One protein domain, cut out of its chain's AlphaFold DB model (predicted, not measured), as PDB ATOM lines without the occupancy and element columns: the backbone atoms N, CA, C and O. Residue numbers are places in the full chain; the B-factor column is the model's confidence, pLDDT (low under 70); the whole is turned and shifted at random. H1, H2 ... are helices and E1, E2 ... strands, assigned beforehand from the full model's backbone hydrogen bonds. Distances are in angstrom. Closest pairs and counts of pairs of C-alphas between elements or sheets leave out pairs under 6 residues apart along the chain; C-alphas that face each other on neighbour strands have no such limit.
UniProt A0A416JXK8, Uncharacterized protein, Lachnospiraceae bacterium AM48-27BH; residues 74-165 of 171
ATOM      1  N   ASP A  74      30.529 -34.104  29.518       66.25
ATOM      2  CA  ASP A  74      30.022 -32.724  29.533       66.25
ATOM      3  C   ASP A  74      28.809 -32.549  28.610       66.25
ATOM      4  O   ASP A  74      27.878 -31.815  28.939       66.25
ATOM      5  N   GLU A  75      28.773 -33.267  27.485       67.94
ATOM      6  CA  GLU A  75      27.640 -33.270  26.558       67.94
ATOM      7  C   GLU A  75      26.371 -33.821  27.219       67.94
ATOM      8  O   GLU A  75      25.341 -33.139  27.222       67.94
ATOM      9  N   LEU A  76      26.448 -34.994  27.863       68.00
ATOM     10  CA  LEU A  76      25.306 -35.611  28.544       68.00
ATOM     11  C   LEU A  76      24.840 -34.754  29.729       68.00
ATOM     12  O   LEU A  76      23.649 -34.475  29.863       68.00
ATOM     13  N   GLN A  77      25.772 -34.264  30.551       69.69
ATOM     14  CA  GLN A  77      25.481 -33.354  31.666       69.69
ATOM     15  C   GLN A  77      24.823 -32.052  31.183       69.69
ATOM     16  O   GLN A  77      23.878 -31.563  31.810       69.69
ATOM     17  N   SER A  78      25.290 -31.489  30.065       71.31
ATOM     18  CA  SER A  78      24.730 -30.258  29.500       71.31
ATOM     19  C   SER A  78      23.299 -30.451  28.997       71.31
ATOM     20  O   SER A  78      22.460 -29.577  29.213       71.31
ATOM     21  N   GLU A  79      22.994 -31.591  28.374       69.44
ATOM     22  CA  GLU A  79      21.651 -31.917  27.891       69.44
ATOM     23  C   GLU A  79      20.696 -32.279  29.028       69.44
ATOM     24  O   GLU A  79      19.532 -31.865  29.025       69.44
ATOM     25  N   LEU A  80      21.182 -32.987  30.049       69.06
ATOM     26  CA  LEU A  80      20.372 -33.325  31.213       69.06
ATOM     27  C   LEU A  80      19.953 -32.071  32.005       69.06
ATOM     28  O   LEU A  80      18.818 -32.024  32.475       69.06
ATOM     29  N   ARG A  81      20.806 -31.034  32.087       70.12
ATOM     30  CA  ARG A  81      20.502 -29.746  32.754       70.12
ATOM     31  C   ARG A  81      19.526 -28.846  31.990       70.12
ATOM     32  O   ARG A  81      19.003 -27.889  32.565       70.12
ATOM     33  N   LYS A  82      19.279 -29.098  30.702       70.19
ATOM     34  CA  LYS A  82      18.308 -28.313  29.927       70.19
ATOM     35  C   LYS A  82      16.891 -28.731  30.329       70.19
ATOM     36  O   LYS A  82      16.519 -29.887  30.169       70.19
ATOM     37  N   HIS A  83      16.081 -27.772  30.778       63.88
ATOM     38  CA  HIS A  83      14.635 -27.937  30.970       63.88
ATOM     39  C   HIS A  83      13.870 -27.255  29.824       63.88
ATOM     40  O   HIS A  83      13.523 -26.075  29.925       63.88
ATOM     41  N   PRO A  84      13.653 -27.944  28.691       63.06
ATOM     42  CA  PRO A  84      12.934 -27.374  27.560       63.06
ATOM     43  C   PRO A  84      11.453 -27.154  27.894       63.06
ATOM     44  O   PRO A  84      10.739 -28.087  28.259       63.06
ATOM     45  N   GLN A  85      10.999 -25.909  27.733       63.66
ATOM     46  CA  GLN A  85       9.610 -25.493  27.958       63.66
ATOM     47  C   GLN A  85       8.668 -25.848  26.790       63.66
ATOM     48  O   GLN A  85       7.460 -25.884  26.989       63.66
ATOM     49  N   ASP A  86       9.218 -26.156  25.608       70.56
ATOM     50  CA  ASP A  86       8.464 -26.450  24.382       70.56
ATOM     51  C   ASP A  86       8.642 -27.904  23.928       70.56
ATOM     52  O   ASP A  86       9.743 -28.462  23.997       70.56
ATOM     53  N   GLU A  87       7.586 -28.482  23.357       68.50
ATOM     54  CA  GLU A  87       7.528 -29.867  22.865       68.50
ATOM     55  C   GLU A  87       8.597 -30.158  21.788       68.50
ATOM     56  O   GLU A  87       9.309 -31.160  21.845       68.50
ATOM     57  N   THR A  88       8.833 -29.217  20.868       68.88
ATOM     58  CA  THR A  88       9.892 -29.329  19.848       68.88
ATOM     59  C   THR A  88      11.290 -29.376  20.470       68.88
ATOM     60  O   THR A  88      12.166 -30.113  20.013       68.88
ATOM     61  N   ARG A  89      11.520 -28.610  21.543       69.25
ATOM     62  CA  ARG A  89      12.802 -28.598  22.263       69.25
ATOM     63  C   ARG A  89      12.969 -29.844  23.135       69.25
ATOM     64  O   ARG A  89      14.096 -30.298  23.313       69.25
ATOM     65  N   GLN A  90      11.873 -30.424  23.627       68.75
ATOM     66  CA  GLN A  90      11.882 -31.728  24.297       68.75
ATOM     67  C   GLN A  90      12.280 -32.854  23.341       68.75
ATOM     68  O   GLN A  90      13.127 -33.673  23.696       68.75
ATOM     69  N   LEU A  91      11.741 -32.870  22.118       69.19
ATOM     70  CA  LEU A  91      12.116 -33.856  21.097       69.19
ATOM     71  C   LEU A  91      13.597 -33.745  20.707       69.19
ATOM     72  O   LEU A  91      14.296 -34.758  20.649       69.19
ATOM     73  N   LEU A  92      14.103 -32.522  20.518       71.00
ATOM     74  CA  LEU A  92      15.524 -32.282  20.235       71.00
ATOM     75  C   LEU A  92      16.429 -32.734  21.390       71.00
ATOM     76  O   LEU A  92      17.444 -33.384  21.144       71.00
ATOM     77  N   ARG A  93      16.043 -32.462  22.644       74.75
ATOM     78  CA  ARG A  93      16.762 -32.945  23.836       74.75
ATOM     79  C   ARG A  93      16.787 -34.472  23.890       74.75
ATOM     80  O   ARG A  93      17.850 -35.041  24.103       74.75
ATOM     81  N   LYS A  94      15.654 -35.145  23.650       72.50
ATOM     82  CA  LYS A  94      15.594 -36.618  23.607       72.50
ATOM     83  C   LYS A  94      16.514 -37.194  22.530       72.50
ATOM     84  O   LYS A  94      17.264 -38.119  22.817       72.50
ATOM     85  N   SER A  95      16.511 -36.612  21.330       72.69
ATOM     86  CA  SER A  95      17.407 -37.030  20.244       72.69
ATOM     87  C   SER A  95      18.883 -36.813  20.587       72.69
ATOM     88  O   SER A  95      19.710 -37.667  20.272       72.69
ATOM     89  N   SER A  96      19.221 -35.689  21.229       73.38
ATOM     90  CA  SER A  96      20.591 -35.373  21.653       73.38
ATOM     91  C   SER A  96      21.074 -36.337  22.744       73.38
ATOM     92  O   SER A  96      22.131 -36.949  22.608       73.38
ATOM     93  N   LEU A  97      20.244 -36.580  23.766       73.56
ATOM     94  CA  LEU A  97      20.507 -37.561  24.825       73.56
ATOM     95  C   LEU A  97      20.667 -38.975  24.266       73.56
ATOM     96  O   LEU A  97      21.595 -39.681  24.650       73.56
ATOM     97  N   GLN A  98      19.800 -39.384  23.340       76.25
ATOM     98  CA  GLN A  98      19.913 -40.684  22.689       76.25
ATOM     99  C   GLN A  98      21.218 -40.801  21.905       76.25
ATOM    100  O   GLN A  98      21.911 -41.800  22.057       76.25
ATOM    101  N   SER A  99      21.587 -39.787  21.119       73.56
ATOM    102  CA  SER A  99      22.850 -39.780  20.373       73.56
ATOM    103  C   SER A  99      24.064 -39.856  21.300       73.56
ATOM    104  O   SER A  99      24.968 -40.649  21.046       73.56
ATOM    105  N   ALA A 100      24.071 -39.078  22.385       69.69
ATOM    106  CA  ALA A 100      25.143 -39.092  23.375       69.69
ATOM    107  C   ALA A 100      25.253 -40.461  24.060       69.69
ATOM    108  O   ALA A 100      26.350 -41.001  24.162       69.69
ATOM    109  N   ILE A 101      24.125 -41.061  24.461       73.81
ATOM    110  CA  ILE A 101      24.093 -42.418  25.020       73.81
ATOM    111  C   ILE A 101      24.649 -43.405  23.998       73.81
ATOM    112  O   ILE A 101      25.622 -44.067  24.315       73.81
ATOM    113  N   VAL A 102      24.118 -43.450  22.772       74.31
ATOM    114  CA  VAL A 102      24.561 -44.386  21.721       74.31
ATOM    115  C   VAL A 102      26.060 -44.269  21.462       74.31
ATOM    116  O   VAL A 102      26.755 -45.280  21.432       74.31
ATOM    117  N   MET A 103      26.565 -43.052  21.250       69.50
ATOM    118  CA  MET A 103      27.960 -42.812  20.876       69.50
ATOM    119  C   MET A 103      28.918 -43.226  21.992       69.50
ATOM    120  O   MET A 103      29.965 -43.820  21.732       69.50
ATOM    121  N   ASN A 104      28.510 -42.984  23.233       66.81
ATOM    122  CA  ASN A 104      29.285 -43.325  24.408       66.81
ATOM    123  C   ASN A 104      29.164 -44.806  24.792       66.81
ATOM    124  O   ASN A 104      30.127 -45.391  25.272       66.81
ATOM    125  N   THR A 105      28.022 -45.452  24.562       69.19
ATOM    126  CA  THR A 105      27.820 -46.869  24.893       69.19
ATOM    127  C   THR A 105      28.301 -47.821  23.804       69.19
ATOM    128  O   THR A 105      28.567 -48.986  24.094       69.19
ATOM    129  N   LEU A 106      28.467 -47.354  22.560       66.19
ATOM    130  CA  LEU A 106      28.916 -48.191  21.442       66.19
ATOM    131  C   LEU A 106      30.282 -48.839  21.700       66.19
ATOM    132  O   LEU A 106      30.513 -49.979  21.287       66.19
ATOM    133  N   VAL A 107      31.162 -48.104  22.388       66.19
ATOM    134  CA  VAL A 107      32.521 -48.540  22.736       66.19
ATOM    135  C   VAL A 107      32.545 -49.608  23.831       66.19
ATOM    136  O   VAL A 107      33.557 -50.290  23.977       66.19
ATOM    137  N   ILE A 108      31.439 -49.800  24.557       68.69
ATOM    138  CA  ILE A 108      31.296 -50.860  25.556       68.69
ATOM    139  C   ILE A 108      30.729 -52.097  24.861       68.69
ATOM    140  O   ILE A 108      29.606 -52.086  24.345       68.69
ATOM    141  N   ASN A 109      31.505 -53.178  24.798       65.94
ATOM    142  CA  ASN A 109      31.088 -54.397  24.102       65.94
ATOM    143  C   ASN A 109      30.059 -55.211  24.881       65.94
ATOM    144  O   ASN A 109      29.226 -55.869  24.264       65.94
ATOM    145  N   GLU A 110      30.111 -55.111  26.200       68.19
ATOM    146  CA  GLU A 110      29.340 -55.874  27.172       68.19
ATOM    147  C   GLU A 110      27.998 -55.213  27.522       68.19
ATOM    148  O   GLU A 110      27.227 -55.771  28.297       68.19
ATOM    149  N   LEU A 111      27.711 -54.022  26.980       72.62
ATOM    150  CA  LEU A 111      26.436 -53.344  27.198       72.62
ATOM    151  C   LEU A 111      25.401 -53.788  26.159       72.62
ATOM    152  O   LEU A 111      25.525 -53.476  24.972       72.62
ATOM    153  N   ASP A 112      24.350 -54.451  26.632       72.44
ATOM    154  CA  ASP A 112      23.239 -54.890  25.784       72.44
ATOM    155  C   ASP A 112      22.188 -53.791  25.575       72.44
ATOM    156  O   ASP A 112      21.732 -53.574  24.447       72.44
ATOM    157  N   ALA A 113      21.828 -53.063  26.636       77.94
ATOM    158  CA  ALA A 113      20.840 -51.988  26.596       77.94
ATOM    159  C   ALA A 113      21.135 -50.876  27.614       77.94
ATOM    160  O   ALA A 113      21.742 -51.107  28.658       77.94
ATOM    161  N   ALA A 114      20.668 -49.666  27.309       79.44
ATOM    162  CA  ALA A 114      20.739 -48.486  28.157       79.44
ATOM    163  C   ALA A 114      19.341 -47.880  28.336       79.44
ATOM    164  O   ALA A 114      18.609 -47.671  27.364       79.44
ATOM    165  N   TYR A 115      19.002 -47.567  29.586       81.81
ATOM    166  CA  TYR A 115      17.736 -46.957  29.979       81.81
ATOM    167  C   TYR A 115      18.026 -45.652  30.719       81.81
ATOM    168  O   TYR A 115      18.799 -45.643  31.678       81.81
ATOM    169  N   LEU A 116      17.399 -44.560  30.289       79.94
ATOM    170  CA  LEU A 116      17.432 -43.279  30.985       79.94
ATOM    171  C   LEU A 116      16.023 -42.945  31.463       79.94
ATOM    172  O   LEU A 116      15.113 -42.818  30.645       79.94
ATOM    173  N   TYR A 117      15.866 -42.771  32.772       80.06
ATOM    174  CA  TYR A 117      14.609 -42.368  33.394       80.06
ATOM    175  C   TYR A 117      14.673 -40.905  33.831       80.06
ATOM    176  O   TYR A 117      15.706 -40.437  34.312       80.06
ATOM    177  N   GLU A 118      13.562 -40.193  33.674       78.19
ATOM    178  CA  GLU A 118      13.362 -38.866  34.257       78.19
ATOM    179  C   GLU A 118      13.029 -38.978  35.760       78.19
ATOM    180  O   GLU A 118      12.750 -40.054  36.298       78.19
ATOM    181  N   LYS A 119      13.030 -37.841  36.471       74.12
ATOM    182  CA  LYS A 119      12.717 -37.781  37.917       74.12
ATOM    183  C   LYS A 119      11.331 -38.315  38.276       74.12
ATOM    184  O   LYS A 119      11.118 -38.763  39.400       74.12
ATOM    185  N   ASP A 120      10.393 -38.232  37.342       74.75
ATOM    186  CA  ASP A 120       9.019 -38.720  37.472       74.75
ATOM    187  C   ASP A 120       8.896 -40.237  37.240       74.75
ATOM    188  O   ASP A 120       7.786 -40.764  37.249       74.75
ATOM    189  N   ARG A 121      10.030 -40.940  37.081       73.00
ATOM    190  CA  ARG A 121      10.137 -42.373  36.764       73.00
ATOM    191  C   ARG A 121       9.659 -42.739  35.359       73.00
ATOM    192  O   ARG A 121       9.562 -43.926  35.051       73.00
ATOM    193  N   SER A 122       9.395 -41.754  34.501       78.19
ATOM    194  CA  SER A 122       9.084 -42.005  33.098       78.19
ATOM    195  C   SER A 122      10.352 -42.336  32.308       78.19
ATOM    196  O   SER A 122      11.443 -41.830  32.585       78.19
ATOM    197  N   LEU A 123      10.221 -43.214  31.315       77.50
ATOM    198  CA  LEU A 123      11.320 -43.579  30.428       77.50
ATOM    199  C   LEU A 123      11.596 -42.432  29.439       77.50
ATOM    200  O   LEU A 123      10.777 -42.116  28.571       77.50
ATOM    201  N   ALA A 124      12.766 -41.813  29.567       74.88
ATOM    202  CA  ALA A 124      13.209 -40.706  28.726       74.88
ATOM    203  C   ALA A 124      13.805 -41.212  27.408       74.88
ATOM    204  O   ALA A 124      13.452 -40.722  26.332       74.88
ATOM    205  N   VAL A 125      14.719 -42.184  27.515       76.50
ATOM    206  CA  VAL A 125      15.475 -42.765  26.401       76.50
ATOM    207  C   VAL A 125      15.677 -44.259  26.643       76.50
ATOM    208  O   VAL A 125      16.047 -44.674  27.739       76.50
ATOM    209  N   TYR A 126      15.483 -45.045  25.587       80.19
ATOM    210  CA  TYR A 126      15.835 -46.458  25.518       80.19
ATOM    211  C   TYR A 126      16.732 -46.697  24.306       80.19
ATOM    212  O   TYR A 126      16.440 -46.230  23.203       80.19
ATOM    213  N   TRP A 127      17.825 -47.421  24.518       77.75
ATOM    214  CA  TRP A 127      18.715 -47.860  23.454       77.75
ATOM    215  C   TRP A 127      19.145 -49.306  23.680       77.75
ATOM    216  O   TRP A 127      19.466 -49.689  24.800       77.75
ATOM    217  N   GLN A 128      19.205 -50.086  22.604       78.12
ATOM    218  CA  GLN A 128      19.643 -51.478  22.620       78.12
ATOM    219  C   GLN A 128      20.658 -51.705  21.501       78.12
ATOM    220  O   GLN A 128      20.440 -51.293  20.360       78.12
ATOM    221  N   LYS A 129      21.771 -52.372  21.821       72.31
ATOM    222  CA  LYS A 129      22.887 -52.576  20.887       72.31
ATOM    223  C   LYS A 129      22.562 -53.595  19.795       72.31
ATOM    224  O   LYS A 129      22.991 -53.444  18.653       72.31
ATOM    225  N   ARG A 130      21.814 -54.644  20.143       69.06
ATOM    226  CA  ARG A 130      21.362 -55.698  19.226       69.06
ATOM    227  C   ARG A 130      19.851 -55.863  19.358       69.06
ATOM    228  O   ARG A 130      19.417 -56.660  20.181       69.06
ATOM    229  N   PRO A 131      19.052 -55.120  18.581       59.12
ATOM    230  CA  PRO A 131      17.617 -55.346  18.543       59.12
ATOM    231  C   PRO A 131      17.351 -56.695  17.864       59.12
ATOM    232  O   PRO A 131      17.494 -56.841  16.649       59.12
ATOM    233  N   THR A 132      17.006 -57.710  18.647       53.88
ATOM    234  CA  THR A 132      16.389 -58.941  18.147       53.88
ATOM    235  C   THR A 132      14.973 -58.609  17.688       53.88
ATOM    236  O   THR A 132      14.264 -57.833  18.321       53.88
ATOM    237  N   THR A 133      14.530 -59.191  16.572       51.94
ATOM    238  CA  THR A 133      13.220 -58.923  15.947       51.94
ATOM    239  C   THR A 133      12.005 -59.227  16.845       51.94
ATOM    240  O   THR A 133      10.894 -58.869  16.462       51.94
ATOM    241  N   SER A 134      12.195 -59.853  18.018       49.84
ATOM    242  CA  SER A 134      11.163 -60.068  19.047       49.84
ATOM    243  C   SER A 134      11.240 -59.130  20.262       49.84
ATOM    244  O   SER A 134      10.240 -59.011  20.961       49.84
ATOM    245  N   ASP A 135      12.371 -58.455  20.508       51.12
ATOM    246  CA  ASP A 135      12.634 -57.674  21.735       51.12
ATOM    247  C   ASP A 135      12.587 -56.162  21.482       51.12
ATOM    248  O   ASP A 135      13.325 -55.370  22.063       51.12
ATOM    249  N   THR A 136      11.698 -55.726  20.591       52.25
ATOM    250  CA  THR A 136      11.491 -54.300  20.301       52.25
ATOM    251  C   THR A 136      10.823 -53.543  21.455       52.25
ATOM    252  O   THR A 136      10.660 -52.324  21.372       52.25
ATOM    253  N   TYR A 137      10.416 -54.245  22.517       53.06
ATOM    254  CA  TYR A 137       9.821 -53.660  23.711       53.06
ATOM    255  C   TYR A 137      10.887 -53.441  24.793       53.06
ATOM    256  O   TYR A 137      11.703 -54.332  25.027       53.06
ATOM    257  N   PRO A 138      10.888 -52.279  25.472       59.88
ATOM    258  CA  PRO A 138      11.778 -52.060  26.605       59.88
ATOM    259  C   PRO A 138      11.463 -53.095  27.692       59.88
ATOM    260  O   PRO A 138      10.326 -53.148  28.163       59.88
ATOM    261  N   LEU A 139      12.459 -53.893  28.105       62.09
ATOM    262  CA  LEU A 139      12.297 -54.841  29.222       62.09
ATOM    263  C   LEU A 139      11.862 -54.114  30.499       62.09
ATOM    264  O   LEU A 139      11.052 -54.619  31.265       62.09
ATOM    265  N   PHE A 140      12.354 -52.890  30.684       67.12
ATOM    266  CA  PHE A 140      12.010 -52.031  31.809       67.12
ATOM    267  C   PHE A 140      11.237 -50.806  31.304       67.12
ATOM    268  O   PHE A 140      11.802 -49.742  31.053       67.12
ATOM    269  N   ALA A 141       9.932 -50.976  31.075       64.94
ATOM    270  CA  ALA A 141       9.047 -49.868  30.701       64.94
ATOM    271  C   ALA A 141       8.813 -48.899  31.877       64.94
ATOM    272  O   ALA A 141       8.689 -47.691  31.677       64.94
ATOM    273  N   GLU A 142       8.794 -49.434  33.098       69.19
ATOM    274  CA  GLU A 142       8.753 -48.678  34.347       69.19
ATOM    275  C   GLU A 142      10.103 -48.773  35.058       69.19
ATOM    276  O   GLU A 142      10.778 -49.802  35.000       69.19
ATOM    277  N   MET A 143      10.496 -47.693  35.742       72.38
ATOM    278  CA  MET A 143      11.754 -47.647  36.483       72.38
ATOM    279  C   MET A 143      11.781 -48.747  37.561       72.38
ATOM    280  O   MET A 143      10.973 -48.695  38.496       72.38
ATOM    281  N   PRO A 144      12.711 -49.716  37.482       72.94
ATOM    282  CA  PRO A 144      12.785 -50.796  38.453       72.94
ATOM    283  C   PRO A 144      13.158 -50.258  39.839       72.94
ATOM    284  O   PRO A 144      13.877 -49.262  39.973       72.94
ATOM    285  N   GLY A 145      12.684 -50.930  40.891       74.25
ATOM    286  CA  GLY A 145      12.946 -50.591  42.296       74.25
ATOM    287  C   GLY A 145      14.378 -50.905  42.741       74.25
ATOM    288  O   GLY A 145      14.582 -51.667  43.682       74.25
ATOM    289  N   LEU A 146      15.369 -50.362  42.037       79.25
ATOM    290  CA  LEU A 146      16.784 -50.619  42.279       79.25
ATOM    291  C   LEU A 146      17.323 -49.780  43.440       79.25
ATOM    292  O   LEU A 146      16.813 -48.704  43.761       79.25
ATOM    293  N   ILE A 147      18.405 -50.262  44.049       73.50
ATOM    294  CA  ILE A 147      19.152 -49.507  45.053       73.50
ATOM    295  C   ILE A 147      20.123 -48.579  44.325       73.50
ATOM    296  O   ILE A 147      21.021 -49.040  43.614       73.50
ATOM    297  N   TYR A 148      19.940 -47.276  44.531       78.12
ATOM    298  CA  TYR A 148      20.793 -46.221  43.996       78.12
ATOM    299  C   TYR A 148      21.698 -45.678  45.109       78.12
ATOM    300  O   TYR A 148      21.179 -45.250  46.141       78.12
ATOM    301  N   PRO A 149      23.026 -45.663  44.929       73.19
ATOM    302  CA  PRO A 149      23.943 -45.066  45.892       73.19
ATOM    303  C   PRO A 149      23.728 -43.553  46.038       73.19
ATOM    304  O   PRO A 149      23.645 -42.827  45.046       73.19
ATOM    305  N   ASP A 150      23.720 -43.050  47.277       72.12
ATOM    306  CA  ASP A 150      23.548 -41.615  47.569       72.12
ATOM    307  C   ASP A 150      24.716 -40.743  47.078       72.12
ATOM    308  O   ASP A 150      24.593 -39.531  46.939       72.12
ATOM    309  N   ASN A 151      25.866 -41.338  46.780       70.00
ATOM    310  CA  ASN A 151      27.007 -40.625  46.210       70.00
ATOM    311  C   ASN A 151      26.932 -40.489  44.679       70.00
ATOM    312  O   ASN A 151      27.879 -39.987  44.081       70.00
ATOM    313  N   GLY A 152      25.849 -40.953  44.043       66.19
ATOM    314  CA  GLY A 152      25.721 -40.971  42.583       66.19
ATOM    315  C   GLY A 152      26.655 -41.970  41.898       66.19
ATOM    316  O   GLY A 152      26.792 -41.927  40.685       66.19
ATOM    317  N   ALA A 153      27.308 -42.871  42.641       71.75
ATOM    318  CA  ALA A 153      28.118 -43.914  42.031       71.75
ATOM    319  C   ALA A 153      27.231 -44.956  41.341       71.75
ATOM    320  O   ALA A 153      26.134 -45.276  41.798       71.75
ATOM    321  N   VAL A 154      27.765 -45.563  40.287       72.38
ATOM    322  CA  VAL A 154      27.168 -46.727  39.633       72.38
ATOM    323  C   VAL A 154      27.082 -47.897  40.624       72.38
ATOM    324  O   VAL A 154      28.107 -48.399  41.088       72.38
ATOM    325  N   ALA A 155      25.883 -48.374  40.945       76.12
ATOM    326  CA  ALA A 155      25.681 -49.626  41.675       76.12
ATOM    327  C   ALA A 155      25.657 -50.829  40.724       76.12
ATOM    328  O   ALA A 155      25.603 -50.682  39.511       76.12
ATOM    329  N   MET A 156      25.724 -52.031  41.294       78.19
ATOM    330  CA  MET A 156      25.482 -53.285  40.588       78.19
ATOM    331  C   MET A 156      24.330 -53.981  41.303       78.19
ATOM    332  O   MET A 156      24.408 -54.186  42.514       78.19
ATOM    333  N   ASN A 157      23.273 -54.314  40.573       76.75
ATOM    334  CA  ASN A 157      22.107 -55.019  41.086       76.75
ATOM    335  C   ASN A 157      21.756 -56.175  40.146       76.75
ATOM    336  O   ASN A 157      21.932 -56.072  38.935       76.75
ATOM    337  N   LEU A 158      21.240 -57.266  40.706       74.81
ATOM    338  CA  LEU A 158      20.615 -58.331  39.929       74.81
ATOM    339  C   LEU A 158      19.106 -58.075  39.927       74.81
ATOM    340  O   LEU A 158      18.499 -58.015  40.996       74.81
ATOM    341  N   TYR A 159      18.514 -57.901  38.750       73.69
ATOM    342  CA  TYR A 159      17.085 -57.642  38.589       73.69
ATOM    343  C   TYR A 159      16.552 -58.460  37.414       73.69
ATOM    344  O   TYR A 159      17.116 -58.395  36.328       73.69
ATOM    345  N   GLU A 160      15.506 -59.261  37.653       71.50
ATOM    346  CA  GLU A 160      14.911 -60.163  36.649       71.50
ATOM    347  C   GLU A 160      15.961 -61.002  35.894       71.50
ATOM    348  O   GLU A 160      15.984 -61.059  34.670       71.50
ATOM    349  N   GLU A 161      16.878 -61.621  36.649       70.06
ATOM    350  CA  GLU A 161      17.989 -62.448  36.132       70.06
ATOM    351  C   GLU A 161      19.018 -61.698  35.264       70.06
ATOM    352  O   GLU A 161      19.982 -62.297  34.788       70.06
ATOM    353  N   GLN A 162      18.882 -60.377  35.122       67.75
ATOM    354  CA  GLN A 162      19.822 -59.519  34.413       67.75
ATOM    355  C   GLN A 162      20.667 -58.695  35.378       67.75
ATOM    356  O   GLN A 162      20.225 -58.250  36.442       67.75
ATOM    357  N   LEU A 163      21.921 -58.485  34.991       70.50
ATOM    358  CA  LEU A 163      22.852 -57.677  35.756       70.50
ATOM    359  C   LEU A 163      22.694 -56.216  35.326       70.50
ATOM    360  O   LEU A 163      23.032 -55.843  34.205       70.50
ATOM    361  N   VAL A 164      22.136 -55.403  36.217       77.44
ATOM    362  CA  VAL A 164      21.789 -54.006  35.957       77.44
ATOM    363  C   VAL A 164      22.720 -53.098  36.738       77.44
ATOM    364  O   VAL A 164      22.994 -53.313  37.922       77.44
ATOM    365  N   PHE A 165      23.170 -52.034  36.083       78.12
ATOM    366  CA  PHE A 165      24.054 -51.052  36.686       78.12
ATOM    367  C   PHE A 165      23.364 -49.686  36.797       78.12
ATOM    368  O   PHE A 165      23.423 -48.887  35.864       78.12
TER     369      PHE A 165
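Overview. This is residues 74 to 165 of the 171 residues of an uncharacterized protein of Lachnospiraceae bacterium AM48-27BH (UniProt A0A416JXK8). A long helix, H2, packs with its residues 93 to 105 on a two-stranded hairpin, E1 and E2, and the short helix H1 packs on residues 93 to 101 of H2. A long winding stretch, residues 129 to 156, leads to a second, smaller hairpin, E3 and E4, set away from both helices and the first hairpin. The printed part has 92 residues, with elements in the order H1, H2, E1, E2, E3, E4; each sheet has two antiparallel strands. The class is mixed, helices and strands, with under half of the residues in named elements. The whole is compact, with a radius of gyration of the C-alphas of 14.0 A and spans of 39 by 36 by 25 A.

Along the chain. H1, residues 74 to 80, begins with C-alpha 74 at (30.022, -32.724, 29.533). H2, residues 87 to 105, is 26.6 A long. E1 is residues 113 to 117, 13.3 A, and E2 residues 123 to 128, 13.9 A. E3 is residues 157 to 159; E4, residues 162 to 164, ends with C-alpha 164 at (21.789, -54.006, 35.957).

Arrangement. H1 and H2 form a helical hairpin and touch, the closest C-alphas being those of Leu 76 and Ala 100, 6.2 A apart; they run opposite ways at a steep tilt of 39 degrees. The closest C-alphas of H2 and E2 are those of Gln 98 and Val 125, 6.1 A. In the hairpin of E1 and E2, N 114 and O 127 are within hydrogen-bond range at 2.8 A. In that of E3 and E4, N 157 and O 164 are, at 2.8 A. E2 and E3 are apart. In H1 and H2 every O i to N i+4 pair is within hydrogen-bond range.

Size, cuts and confidence. The C-alphas farthest apart, of Asp 86 and Glu 161, are 39.0 A apart. The printed part has no cut. The link from E2 to E3, 28 residues, is long. Mean pLDDT of the printed part is 70.5; 38 residues are under 70, among them residues 130 to 142.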